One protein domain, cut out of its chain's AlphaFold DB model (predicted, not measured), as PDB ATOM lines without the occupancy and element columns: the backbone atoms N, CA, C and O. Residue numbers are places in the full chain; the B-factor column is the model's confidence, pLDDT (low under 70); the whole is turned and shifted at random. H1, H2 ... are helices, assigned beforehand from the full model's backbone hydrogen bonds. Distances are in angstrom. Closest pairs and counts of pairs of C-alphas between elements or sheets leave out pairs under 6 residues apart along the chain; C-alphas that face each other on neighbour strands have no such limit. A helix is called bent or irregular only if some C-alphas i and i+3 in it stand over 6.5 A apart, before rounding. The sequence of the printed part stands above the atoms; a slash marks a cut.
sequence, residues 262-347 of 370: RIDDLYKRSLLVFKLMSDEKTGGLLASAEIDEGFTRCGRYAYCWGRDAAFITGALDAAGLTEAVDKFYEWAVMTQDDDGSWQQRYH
ATOM      1  N   ARG A 262     220.500 303.912 177.913       95.38
ATOM      2  CA  ARG A 262     220.225 302.532 177.493       95.38
ATOM      3  C   ARG A 262     219.517 301.745 178.596       95.38
ATOM      4  O   ARG A 262     218.633 300.948 178.287       95.38
ATOM      5  N   ILE A 263     219.916 301.935 179.853       96.06
ATOM      6  CA  ILE A 263     219.288 301.265 180.999       96.06
ATOM      7  C   ILE A 263     217.898 301.851 181.245       96.06
ATOM      8  O   ILE A 263     216.944 301.095 181.422       96.06
ATOM      9  N   ASP A 264     217.770 303.176 181.190       95.19
ATOM     10  CA  ASP A 264     216.498 303.867 181.411       95.19
ATOM     11  C   ASP A 264     215.460 303.496 180.325       95.19
ATOM     12  O   ASP A 264     214.308 303.188 180.637       95.19
ATOM     13  N   ASP A 265     215.874 303.434 179.053       95.12
ATOM     14  CA  ASP A 265     215.035 302.991 177.932       95.12
ATOM     15  C   ASP A 265     214.639 301.512 178.073       95.12
ATOM     16  O   ASP A 265     213.479 301.153 177.851       95.12
ATOM     17  N   LEU A 266     215.584 300.643 178.463       95.88
ATOM     18  CA  LEU A 266     215.314 299.220 178.682       95.88
ATOM     19  C   LEU A 266     214.292 299.022 179.806       95.88
ATOM     20  O   LEU A 266     213.362 298.237 179.641       95.88
ATOM     21  N   TYR A 267     214.423 299.762 180.907       96.56
ATOM     22  CA  TYR A 267     213.476 299.715 182.016       96.56
ATOM     23  C   TYR A 267     212.057 300.077 181.560       96.56
ATOM     24  O   TYR A 267     211.136 299.277 181.732       96.56
ATOM     25  N   LYS A 268     211.878 301.223 180.888       96.75
ATOM     26  CA  LYS A 268     210.570 301.622 180.337       96.75
ATOM     27  C   LYS A 268     210.014 300.579 179.367       96.75
ATOM     28  O   LYS A 268     208.829 300.243 179.414       96.75
ATOM     29  N   ARG A 269     210.871 300.035 178.497       96.69
ATOM     30  CA  ARG A 269     210.492 299.001 177.532       96.69
ATOM     31  C   ARG A 269     209.996 297.736 178.234       96.69
ATOM     32  O   ARG A 269     208.987 297.179 177.794       96.69
ATOM     33  N   SER A 270     210.654 297.321 179.318       95.81
ATOM     34  CA  SER A 270     210.241 296.194 180.160       95.81
ATOM     35  C   SER A 270     208.884 296.432 180.820       95.81
ATOM     36  O   SER A 270     208.044 295.540 180.767       95.81
ATOM     37  N   LEU A 271     208.613 297.629 181.354       96.50
ATOM     38  CA  LEU A 271     207.305 297.940 181.955       96.50
ATOM     39  C   LEU A 271     206.157 297.824 180.950       96.50
ATOM     40  O   LEU A 271     205.111 297.246 181.246       96.50
ATOM     41  N   LEU A 272     206.356 298.346 179.741       97.38
ATOM     42  CA  LEU A 272     205.362 298.248 178.676       97.38
ATOM     43  C   LEU A 272     205.130 296.795 178.226       97.38
ATOM     44  O   LEU A 272     203.999 296.447 177.891       97.38
ATOM     45  N   VAL A 273     206.174 295.954 178.220       96.00
ATOM     46  CA  VAL A 273     206.039 294.508 177.963       96.00
ATOM     47  C   VAL A 273     205.268 293.838 179.095       96.00
ATOM     48  O   VAL A 273     204.316 293.120 178.815       96.00
ATOM     49  N   PHE A 274     205.605 294.108 180.358       95.19
ATOM     50  CA  PHE A 274     204.881 293.541 181.497       95.19
ATOM     51  C   PHE A 274     203.397 293.889 181.469       95.19
ATOM     52  O   PHE A 274     202.571 293.006 181.688       95.19
ATOM     53  N   LYS A 275     203.040 295.128 181.105       95.69
ATOM     54  CA  LYS A 275     201.634 295.498 180.920       95.69
ATOM     55  C   LYS A 275     200.962 294.655 179.839       95.69
ATOM     56  O   LYS A 275     199.877 294.146 180.086       95.69
ATOM     57  N   LEU A 276     201.594 294.452 178.679       96.62
ATOM     58  CA  LEU A 276     201.035 293.599 177.618       96.62
ATOM     59  C   LEU A 276     200.922 292.120 178.013       96.62
ATOM     60  O   LEU A 276     200.035 291.438 177.512       96.62
ATOM     61  N   MET A 277     201.818 291.630 178.875       95.44
ATOM     62  CA  MET A 277     201.813 290.250 179.377       95.44
ATOM     63  C   MET A 277     200.916 290.056 180.610       95.44
ATOM     64  O   MET A 277     200.848 288.947 181.132       95.44
ATOM     65  N   SER A 278     200.241 291.107 181.081       95.81
ATOM     66  CA  SER A 278     199.261 291.030 182.166       95.81
ATOM     67  C   SER A 278     197.862 291.074 181.571       95.81
ATOM     68  O   SER A 278     197.506 292.078 180.957       95.81
ATOM     69  N   ASP A 279     197.082 290.003 181.719       96.56
ATOM     70  CA  ASP A 279     195.724 289.947 181.184       96.56
ATOM     71  C   ASP A 279     194.819 290.926 181.942       96.56
ATOM     72  O   ASP A 279     194.653 290.844 183.159       96.56
ATOM     73  N   GLU A 280     194.232 291.878 181.220       94.19
ATOM     74  CA  GLU A 280     193.449 292.967 181.808       94.19
ATOM     75  C   GLU A 280     192.159 292.471 182.467       94.19
ATOM     76  O   GLU A 280     191.680 293.086 183.425       94.19
ATOM     77  N   LYS A 281     191.596 291.375 181.939       93.31
ATOM     78  CA  LYS A 281     190.296 290.838 182.348       93.31
ATOM     79  C   LYS A 281     190.428 289.926 183.552       93.31
ATOM     80  O   LYS A 281     189.568 289.972 184.426       93.31
ATOM     81  N   THR A 282     191.458 289.084 183.569       95.19
ATOM     82  CA  THR A 282     191.574 288.021 184.570       95.19
ATOM     83  C   THR A 282     192.685 288.254 185.578       95.19
ATOM     84  O   THR A 282     192.591 287.702 186.662       95.19
ATOM     85  N   GLY A 283     193.716 289.041 185.253       94.94
ATOM     86  CA  GLY A 283     194.911 289.201 186.089       94.94
ATOM     87  C   GLY A 283     195.985 288.133 185.870       94.94
ATOM     88  O   GLY A 283     197.060 288.220 186.461       94.94
ATOM     89  N   GLY A 284     195.742 287.141 185.005       95.56
ATOM     90  CA  GLY A 284     196.742 286.136 184.649       95.56
ATOM     91  C   GLY A 284     197.988 286.761 184.007       95.56
ATOM     92  O   GLY A 284     197.892 287.707 183.224       95.56
ATOM     93  N   LEU A 285     199.172 286.225 184.322       96.06
ATOM     94  CA  LEU A 285     200.451 286.698 183.782       96.06
ATOM     95  C   LEU A 285     201.003 285.712 182.749       96.06
ATOM     96  O   LEU A 285     201.343 284.573 183.073       96.06
ATOM     97  N   LEU A 286     201.124 286.154 181.499       95.06
ATOM     98  CA  LEU A 286     201.670 285.362 180.402       95.06
ATOM     99  C   LEU A 286     203.193 285.247 180.523       95.06
ATOM    100  O   LEU A 286     203.892 286.257 180.567       95.06
ATOM    101  N   ALA A 287     203.727 284.023 180.516       92.00
ATOM    102  CA  ALA A 287     205.176 283.831 180.600       92.00
ATOM    103  C   ALA A 287     205.905 284.317 179.331       92.00
ATOM    104  O   ALA A 287     206.952 284.955 179.423       92.00
ATOM    105  N   SER A 288     205.367 284.021 178.142       89.75
ATOM    106  CA  SER A 288     205.845 284.596 176.879       89.75
ATOM    107  C   SER A 288     204.813 284.456 175.762       89.75
ATOM    108  O   SER A 288     204.129 283.437 175.654       89.75
ATOM    109  N   ALA A 289     204.761 285.452 174.879       87.38
ATOM    110  CA  ALA A 289     204.018 285.412 173.623       87.38
ATOM    111  C   ALA A 289     204.774 284.562 172.586       87.38
ATOM    112  O   ALA A 289     205.360 285.082 171.644       87.38
ATOM    113  N   GLU A 290     204.855 283.255 172.809       81.31
ATOM    114  CA  GLU A 290     205.674 282.324 172.024       81.31
ATOM    115  C   GLU A 290     204.878 281.641 170.886       81.31
ATOM    116  O   GLU A 290     203.654 281.526 170.966       81.31
ATOM    117  N   ILE A 291     205.568 281.207 169.814       72.19
ATOM    118  CA  ILE A 291     204.969 280.530 168.647       72.19
ATOM    119  C   ILE A 291     205.535 279.118 168.444       72.19
ATOM    120  O   ILE A 291     206.528 278.938 167.741       72.19
ATOM    121  N   ASP A 292     204.822 278.105 168.934       73.75
ATOM    122  CA  ASP A 292     205.059 276.702 168.567       73.75
ATOM    123  C   ASP A 292     203.827 275.833 168.857       73.75
ATOM    124  O   ASP A 292     203.804 274.978 169.741       73.75
ATOM    125  N   GLU A 293     202.752 276.058 168.100       71.00
ATOM    126  CA  GLU A 293     201.476 275.346 168.278       71.00
ATOM    127  C   GLU A 293     201.593 273.822 168.112       71.00
ATOM    128  O   GLU A 293     200.790 273.079 168.674       71.00
ATOM    129  N   GLY A 294     202.593 273.359 167.357       72.50
ATOM    130  CA  GLY A 294     202.850 271.943 167.110       72.50
ATOM    131  C   GLY A 294     203.813 271.287 168.100       72.50
ATOM    132  O   GLY A 294     204.141 270.121 167.890       72.50
ATOM    133  N   PHE A 295     204.294 272.007 169.126       72.31
ATOM    134  CA  PHE A 295     205.310 271.526 170.078       72.31
ATOM    135  C   PHE A 295     206.543 270.925 169.384       72.31
ATOM    136  O   PHE A 295     207.116 269.924 169.817       72.31
ATOM    137  N   THR A 296     206.922 271.506 168.249       73.62
ATOM    138  CA  THR A 296     207.988 270.976 167.396       73.62
ATOM    139  C   THR A 296     209.380 271.370 167.884       73.62
ATOM    140  O   THR A 296     210.363 270.711 167.540       73.62
ATOM    141  N   ARG A 297     209.482 272.446 168.671       70.44
ATOM    142  CA  ARG A 297     210.734 273.040 169.156       70.44
ATOM    143  C   ARG A 297     210.711 273.402 170.637       70.44
ATOM    144  O   ARG A 297     211.778 273.418 171.249       70.44
ATOM    145  N   CYS A 298     209.555 273.695 171.224       70.25
ATOM    146  CA  CYS A 298     209.436 274.054 172.629       70.25
ATOM    147  C   CYS A 298     208.143 273.524 173.278       70.25
ATOM    148  O   CYS A 298     207.196 273.097 172.625       70.25
ATOM    149  N   GLY A 299     208.108 273.541 174.615       68.12
ATOM    150  CA  GLY A 299     206.982 273.056 175.425       68.12
ATOM    151  C   GLY A 299     205.792 274.019 175.539       68.12
ATOM    152  O   GLY A 299     204.930 273.769 176.389       68.12
ATOM    153  N   ARG A 300     205.772 275.085 174.723       78.50
ATOM    154  CA  ARG A 300     204.860 276.240 174.709       78.50
ATOM    155  C   ARG A 300     204.892 277.107 175.976       78.50
ATOM    156  O   ARG A 300     204.681 276.612 177.086       78.50
ATOM    157  N   TYR A 301     205.135 278.408 175.802       84.50
ATOM    158  CA  TYR A 301     205.234 279.392 176.902       84.50
ATOM    159  C   TYR A 301     204.051 280.362 177.000       84.50
ATOM    160  O   TYR A 301     203.972 281.117 177.968       84.50
ATOM    161  N   ALA A 302     203.109 280.305 176.056       87.69
ATOM    162  CA  ALA A 302     201.885 281.100 176.081       87.69
ATOM    163  C   ALA A 302     200.868 280.562 177.113       87.69
ATOM    164  O   ALA A 302     199.786 280.114 176.747       87.69
ATOM    165  N   TYR A 303     201.269 280.543 178.388       91.19
ATOM    166  CA  TYR A 303     200.499 280.130 179.564       91.19
ATOM    167  C   TYR A 303     200.938 280.939 180.788       91.19
ATOM    168  O   TYR A 303     202.036 281.506 180.803       91.19
ATOM    169  N   CYS A 304     200.125 280.916 181.842       93.56
ATOM    170  CA  CYS A 304     200.528 281.390 183.159       93.56
ATOM    171  C   CYS A 304     201.254 280.265 183.892       93.56
ATOM    172  O   CYS A 304     200.670 279.223 184.201       93.56
ATOM    173  N   TRP A 305     202.541 280.468 184.161       92.50
ATOM    174  CA  TRP A 305     203.340 279.584 185.001       92.50
ATOM    175  C   TRP A 305     203.513 280.242 186.362       92.50
ATOM    176  O   TRP A 305     204.148 281.290 186.447       92.50
ATOM    177  N   GLY A 306     203.018 279.613 187.434       89.69
ATOM    178  CA  GLY A 306     203.047 280.217 188.774       89.69
ATOM    179  C   GLY A 306     204.449 280.649 189.231       89.69
ATOM    180  O   GLY A 306     204.592 281.659 189.910       89.69
ATOM    181  N   ARG A 307     205.502 279.938 188.794       90.06
ATOM    182  CA  ARG A 307     206.898 280.347 189.026       90.06
ATOM    183  C   ARG A 307     207.241 281.667 188.348       90.06
ATOM    184  O   ARG A 307     207.750 282.570 188.997       90.06
ATOM    185  N   ASP A 308     207.045 281.730 187.040       92.25
ATOM    186  CA  ASP A 308     207.406 282.875 186.210       92.25
ATOM    187  C   ASP A 308     206.588 284.099 186.644       92.25
ATOM    188  O   ASP A 308     207.144 285.175 186.852       92.25
ATOM    189  N   ALA A 309     205.298 283.890 186.912       92.44
ATOM    190  CA  ALA A 309     204.400 284.903 187.437       92.44
ATOM    191  C   ALA A 309     204.868 285.464 188.792       92.44
ATOM    192  O   ALA A 309     204.903 286.677 188.939       92.44
ATOM    193  N   ALA A 310     205.329 284.629 189.734       89.19
ATOM    194  CA  ALA A 310     205.859 285.098 191.021       89.19
ATOM    195  C   ALA A 310     207.109 285.997 190.891       89.19
ATOM    196  O   ALA A 310     207.311 286.910 191.687       89.19
ATOM    197  N   PHE A 311     207.962 285.768 189.884       91.38
ATOM    198  CA  PHE A 311     209.084 286.673 189.603       91.38
ATOM    199  C   PHE A 311     208.617 287.973 188.941       91.38
ATOM    200  O   PHE A 311     209.127 289.048 189.265       91.38
ATOM    201  N   ILE A 312     207.652 287.883 188.022       92.75
ATOM    202  CA  ILE A 312     207.083 289.048 187.337       92.75
ATOM    203  C   ILE A 312     206.344 289.944 188.336       92.75
ATOM    204  O   ILE A 312     206.539 291.155 188.290       92.75
ATOM    205  N   THR A 313     205.573 289.392 189.278       93.50
ATOM    206  CA  THR A 313     204.884 290.184 190.309       93.50
ATOM    207  C   THR A 313     205.852 290.947 191.194       93.50
ATOM    208  O   THR A 313     205.632 292.129 191.429       93.50
ATOM    209  N   GLY A 314     206.966 290.337 191.609       93.06
ATOM    210  CA  GLY A 314     208.009 291.051 192.350       93.06
ATOM    211  C   GLY A 314     208.597 292.230 191.559       93.06
ATOM    212  O   GLY A 314     208.870 293.289 192.121       93.06
ATOM    213  N   ALA A 315     208.752 292.084 190.238       92.69
ATOM    214  CA  ALA A 315     209.203 293.174 189.372       92.69
ATOM    215  C   ALA A 315     208.130 294.262 189.172       92.69
ATOM    216  O   ALA A 315     208.462 295.449 189.165       92.69
ATOM    217  N   LEU A 316     206.860 293.869 189.024       93.50
ATOM    218  CA  LEU A 316     205.712 294.776 188.941       93.50
ATOM    219  C   LEU A 316     205.587 295.614 190.218       93.50
ATOM    220  O   LEU A 316     205.499 296.839 190.132       93.50
ATOM    221  N   ASP A 317     205.658 294.977 191.387       94.12
ATOM    222  CA  ASP A 317     205.595 295.642 192.690       94.12
ATOM    223  C   ASP A 317     206.756 296.631 192.874       94.12
ATOM    224  O   ASP A 317     206.548 297.817 193.138       94.12
ATOM    225  N   ALA A 318     207.990 296.200 192.584       92.94
ATOM    226  CA  ALA A 318     209.163 297.073 192.639       92.94
ATOM    227  C   ALA A 318     209.055 298.296 191.702       92.94
ATOM    228  O   ALA A 318     209.615 299.363 192.000       92.94
ATOM    229  N   ALA A 319     208.329 298.149 190.588       92.88
ATOM    230  CA  ALA A 319     208.016 299.199 189.624       92.88
ATOM    231  C   ALA A 319     206.772 300.040 189.979       92.88
ATOM    232  O   ALA A 319     206.431 300.961 189.232       92.88
ATOM    233  N   GLY A 320     206.112 299.773 191.109       91.50
ATOM    234  CA  GLY A 320     204.923 300.495 191.565       91.50
ATOM    235  C   GLY A 320     203.642 300.145 190.802       91.50
ATOM    236  O   GLY A 320     202.697 300.926 190.813       91.50
ATOM    237  N   LEU A 321     203.600 298.996 190.123       91.94
ATOM    238  CA  LEU A 321     202.445 298.507 189.363       91.94
ATOM    239  C   LEU A 321     201.547 297.613 190.234       91.94
ATOM    240  O   LEU A 321     201.208 296.496 189.847       91.94
ATOM    241  N   THR A 322     201.169 298.107 191.414       92.38
ATOM    242  CA  THR A 322     200.483 297.319 192.453       92.38
ATOM    243  C   THR A 322     199.116 296.799 192.011       92.38
ATOM    244  O   THR A 322     198.767 295.678 192.338       92.38
ATOM    245  N   GLU A 323     198.377 297.537 191.176       92.12
ATOM    246  CA  GLU A 323     197.079 297.074 190.654       92.12
ATOM    247  C   GLU A 323     197.206 295.765 189.855       92.12
ATOM    248  O   GLU A 323     196.365 294.876 189.964       92.12
ATOM    249  N   ALA A 324     198.272 295.615 189.061       92.69
ATOM    250  CA  ALA A 324     198.516 294.379 188.319       92.69
ATOM    251  C   ALA A 324     198.904 293.224 189.256       92.69
ATOM    252  O   ALA A 324     198.558 292.074 188.994       92.69
ATOM    253  N   VAL A 325     199.601 293.539 190.353       95.06
ATOM    254  CA  VAL A 325     199.979 292.577 191.394       95.06
ATOM    255  C   VAL A 325     198.740 292.076 192.138       95.06
ATOM    256  O   VAL A 325     198.565 290.865 192.261       95.06
ATOM    257  N   ASP A 326     197.851 292.981 192.550       95.38
ATOM    258  CA  ASP A 326     196.601 292.648 193.241       95.38
ATOM    259  C   ASP A 326     195.712 291.754 192.367       95.38
ATOM    260  O   ASP A 326     195.328 290.662 192.791       95.38
ATOM    261  N   LYS A 327     195.483 292.148 191.103       95.56
ATOM    262  CA  LYS A 327     194.727 291.337 190.131       95.56
ATOM    263  C   LYS A 327     195.325 289.938 189.960       95.56
ATOM    264  O   LYS A 327     194.587 288.957 189.879       95.56
ATOM    265  N   PHE A 328     196.652 289.823 189.907       96.44
ATOM    266  CA  PHE A 328     197.295 288.518 189.799       96.44
ATOM    267  C   PHE A 328     197.088 287.659 191.050       96.44
ATOM    268  O   PHE A 328     196.839 286.462 190.922       96.44
ATOM    269  N   TYR A 329     197.187 288.222 192.255       95.56
ATOM    270  CA  TYR A 329     196.963 287.439 193.473       95.56
ATOM    271  C   TYR A 329     195.503 287.016 193.631       95.56
ATOM    272  O   TYR A 329     195.255 285.877 194.029       95.56
ATOM    273  N   GLU A 330     194.547 287.864 193.247       95.75
ATOM    274  CA  GLU A 330     193.135 287.477 193.144       95.75
ATOM    275  C   GLU A 330     192.960 286.292 192.180       95.75
ATOM    276  O   GLU A 330     192.347 285.281 192.530       95.75
ATOM    277  N   TRP A 331     193.582 286.359 191.000       96.19
ATOM    278  CA  TRP A 331     193.599 285.264 190.028       96.19
ATOM    279  C   TRP A 331     194.271 283.989 190.566       96.19
ATOM    280  O   TRP A 331     193.787 282.875 190.353       96.19
ATOM    281  N   ALA A 332     195.379 284.127 191.295       95.38
ATOM    282  CA  ALA A 332     196.102 283.003 191.873       95.38
ATOM    283  C   ALA A 332     195.248 282.285 192.926       95.38
ATOM    284  O   ALA A 332     195.199 281.058 192.931       95.38
ATOM    285  N   VAL A 333     194.521 283.018 193.773       94.50
ATOM    286  CA  VAL A 333     193.576 282.418 194.731       94.50
ATOM    287  C   VAL A 333     192.458 281.674 193.999       94.50
ATOM    288  O   VAL A 333     192.126 280.556 194.377       94.50
ATOM    289  N   MET A 334     191.927 282.239 192.912       93.88
ATOM    290  CA  MET A 334     190.871 281.600 192.113       93.88
ATOM    291  C   MET A 334     191.296 280.284 191.445       93.88
ATOM    292  O   MET A 334     190.443 279.456 191.139       93.88
ATOM    293  N   THR A 335     192.594 280.093 191.200       93.88
ATOM    294  CA  THR A 335     193.150 278.890 190.551       93.88
ATOM    295  C   THR A 335     193.745 277.879 191.533       93.88
ATOM    296  O   THR A 335     194.261 276.841 191.103       93.88
ATOM    297  N   GLN A 336     193.699 278.179 192.833       93.62
ATOM    298  CA  GLN A 336     194.172 277.301 193.895       93.62
ATOM    299  C   GLN A 336     193.200 276.129 194.089       93.62
ATOM    300  O   GLN A 336     191.988 276.324 194.155       93.62
ATOM    301  N   ASP A 337     193.734 274.913 194.201       91.19
ATOM    302  CA  ASP A 337     192.941 273.722 194.508       91.19
ATOM    303  C   ASP A 337     192.495 273.702 195.983       91.19
ATOM    304  O   ASP A 337     193.112 274.329 196.848       91.19
ATOM    305  N   ASP A 338     191.468 272.902 196.296       91.88
ATOM    306  CA  ASP A 338     190.920 272.742 197.656       91.88
ATOM    307  C   ASP A 338     191.976 272.316 198.703       91.88
ATOM    308  O   ASP A 338     191.826 272.585 199.896       91.88
ATOM    309  N   ASP A 339     193.051 271.641 198.277       89.94
ATOM    310  CA  ASP A 339     194.165 271.219 199.140       89.94
ATOM    311  C   ASP A 339     195.243 272.306 199.334       89.94
ATOM    312  O   ASP A 339     196.263 272.072 199.993       89.94
ATOM    313  N   GLY A 340     195.022 273.491 198.761       89.00
ATOM    314  CA  GLY A 340     195.914 274.641 198.797       89.00
ATOM    315  C   GLY A 340     197.045 274.596 197.770       89.00
ATOM    316  O   GLY A 340     197.932 275.455 197.812       89.00
ATOM    317  N   SER A 341     197.073 273.602 196.879       88.06
ATOM    318  CA  SER A 341     198.101 273.494 195.846       88.06
ATOM    319  C   SER A 341     197.744 274.256 194.564       88.06
ATOM    320  O   SER A 341     196.612 274.678 194.350       88.06
ATOM    321  N   TRP A 342     198.757 274.459 193.720       90.44
ATOM    322  CA  TRP A 342     198.592 274.951 192.355       90.44
ATOM    323  C   TRP A 342     199.179 273.949 191.368       90.44
ATOM    324  O   TRP A 342     200.236 273.346 191.606       90.44
ATOM    325  N   GLN A 343     198.509 273.825 190.230       89.69
ATOM    326  CA  GLN A 343     198.940 273.053 189.078       89.69
ATOM    327  C   GLN A 343     200.122 273.726 188.368       89.69
ATOM    328  O   GLN A 343     200.504 274.864 188.643       89.69
ATOM    329  N   GLN A 344     200.752 272.995 187.444       87.44
ATOM    330  CA  GLN A 344     201.981 273.445 186.785       87.44
ATOM    331  C   GLN A 344     201.807 274.778 186.037       87.44
ATOM    332  O   GLN A 344     202.702 275.625 186.075       87.44
ATOM    333  N   ARG A 345     200.700 274.915 185.306       90.19
ATOM    334  CA  ARG A 345     200.405 276.069 184.459       90.19
ATOM    335  C   ARG A 345     198.932 276.119 184.084       90.19
ATOM    336  O   ARG A 345     198.272 275.082 184.021       90.19
ATOM    337  N   TYR A 346     198.468 277.317 183.768       93.50
ATOM    338  CA  TYR A 346     197.068 277.613 183.490       93.50
ATOM    339  C   TYR A 346     196.928 278.477 182.237       93.50
ATOM    340  O   TYR A 346     197.861 279.178 181.832       93.50
ATOM    341  N   HIS A 347     195.748 278.425 181.637       93.88
ATOM    342  CA  HIS A 347     195.266 279.461 180.735       93.88
ATOM    343  C   HIS A 347     194.967 280.750 181.510       93.88
ATOM    344  O   HIS A 347     194.805 280.717 182.731       93.88
TER     345      HIS A 347
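Overview. This is residues 262 to 347 of the 370 residues of the protein "Glucoamylase" of Hungateiclostridium straminisolvens JCM 21531 (UniProt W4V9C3). Two helices, H2 and H3, lie side by side as a helical hairpin, and the third helix, H1, comes in from the side at a steep angle, its later half near the hairpin and its first residues reaching away. The long link from H1 to H2 passes through the middle, where residues 283 to 285 pack on the hairpin, then makes a long loop that runs away from the helices and folds back to H2; after H3, residues 336 to 341 stick out and the last residues fold back beside residues 303 and 304. The printed part has 86 residues with three named helices, in the order H1, H2, H3, and no named strand. The class is all helix, though under half of the residues, 41 of 86, are in named elements. The whole is only just compact, close to loose, with a radius of gyration of the C-alphas of 13.9 A, and it spans 42 by 34 by 20 A along its three main axes.

Along the chain. The printed part opens with H1, residues 262 to 276, the longest helix by residues, at 21.2 A from first to last C-alpha. C-alpha 262 is at (220.225, 302.532, 177.493) and C-alpha 276 at (201.035, 293.599, 177.618). Residues 277 to 305 hold no named element; their C-alphas lie 2 to 24 A from the mean of all C-alphas. H2 follows, residues 306 to 318, 18.3 A long, beginning with C-alpha 306 at (203.047, 280.217, 188.774). After three residues comes H3, residues 322 to 334, 18.4 A long, which ends with C-alpha 334 at (190.871, 281.600, 192.113). Residues 335 to 347 again hold no named element. None of the three helices is bent or irregular.

Arrangement. H1 and H2 only just touch, with 3 pairs of C-alphas within 8 A. The closest C-alphas of the two are those of Phe 274 and Leu 316, 7.6 A apart. H1 touches H2 with residues 271 to 274 alone, and H2 touches H1 with residues 312 to 316 alone. The lines of H1 and H2 stand at a steep tilt of 56 degrees, opposite ways, and their centres are 14.7 A apart. H2 and H3 touch with 7 pairs of C-alphas within 8 A, and H2 does so with residues 313 to 317 alone. Their closest C-alphas are those of Thr 313 and Val 325, 5.6 A apart. They form a helical hairpin at a shallow tilt of 25 degrees, opposite ways, with centres 10.8 A apart. H1 and H3 are apart, but only just: their closest C-alphas are 8.1 A apart. In H1, H2 and H3, every pair of O i and N i+4 is within hydrogen-bond range.

Size, cuts and confidence. The two C-alphas farthest apart are those of Arg 262 and Asp 338, at 46.4 A. The C-alphas of the first and last printed residues, Arg 262 and His 347, are 34.1 A apart. The printed part has no cut. The link from H1 to H2, 29 residues, is long, and the link from H2 to H3, 3 residues, is tight. Residues 336 to 341 stand free, with C-alpha 338 at (190.920, 272.742, 197.656). The C-alphas of residues 335 to 347 lie 10 to 23 A from the mean of all C-alphas. The mean pLDDT of the printed part is 90.7, and one printed residue, Gly 299 in the long link, is under 70.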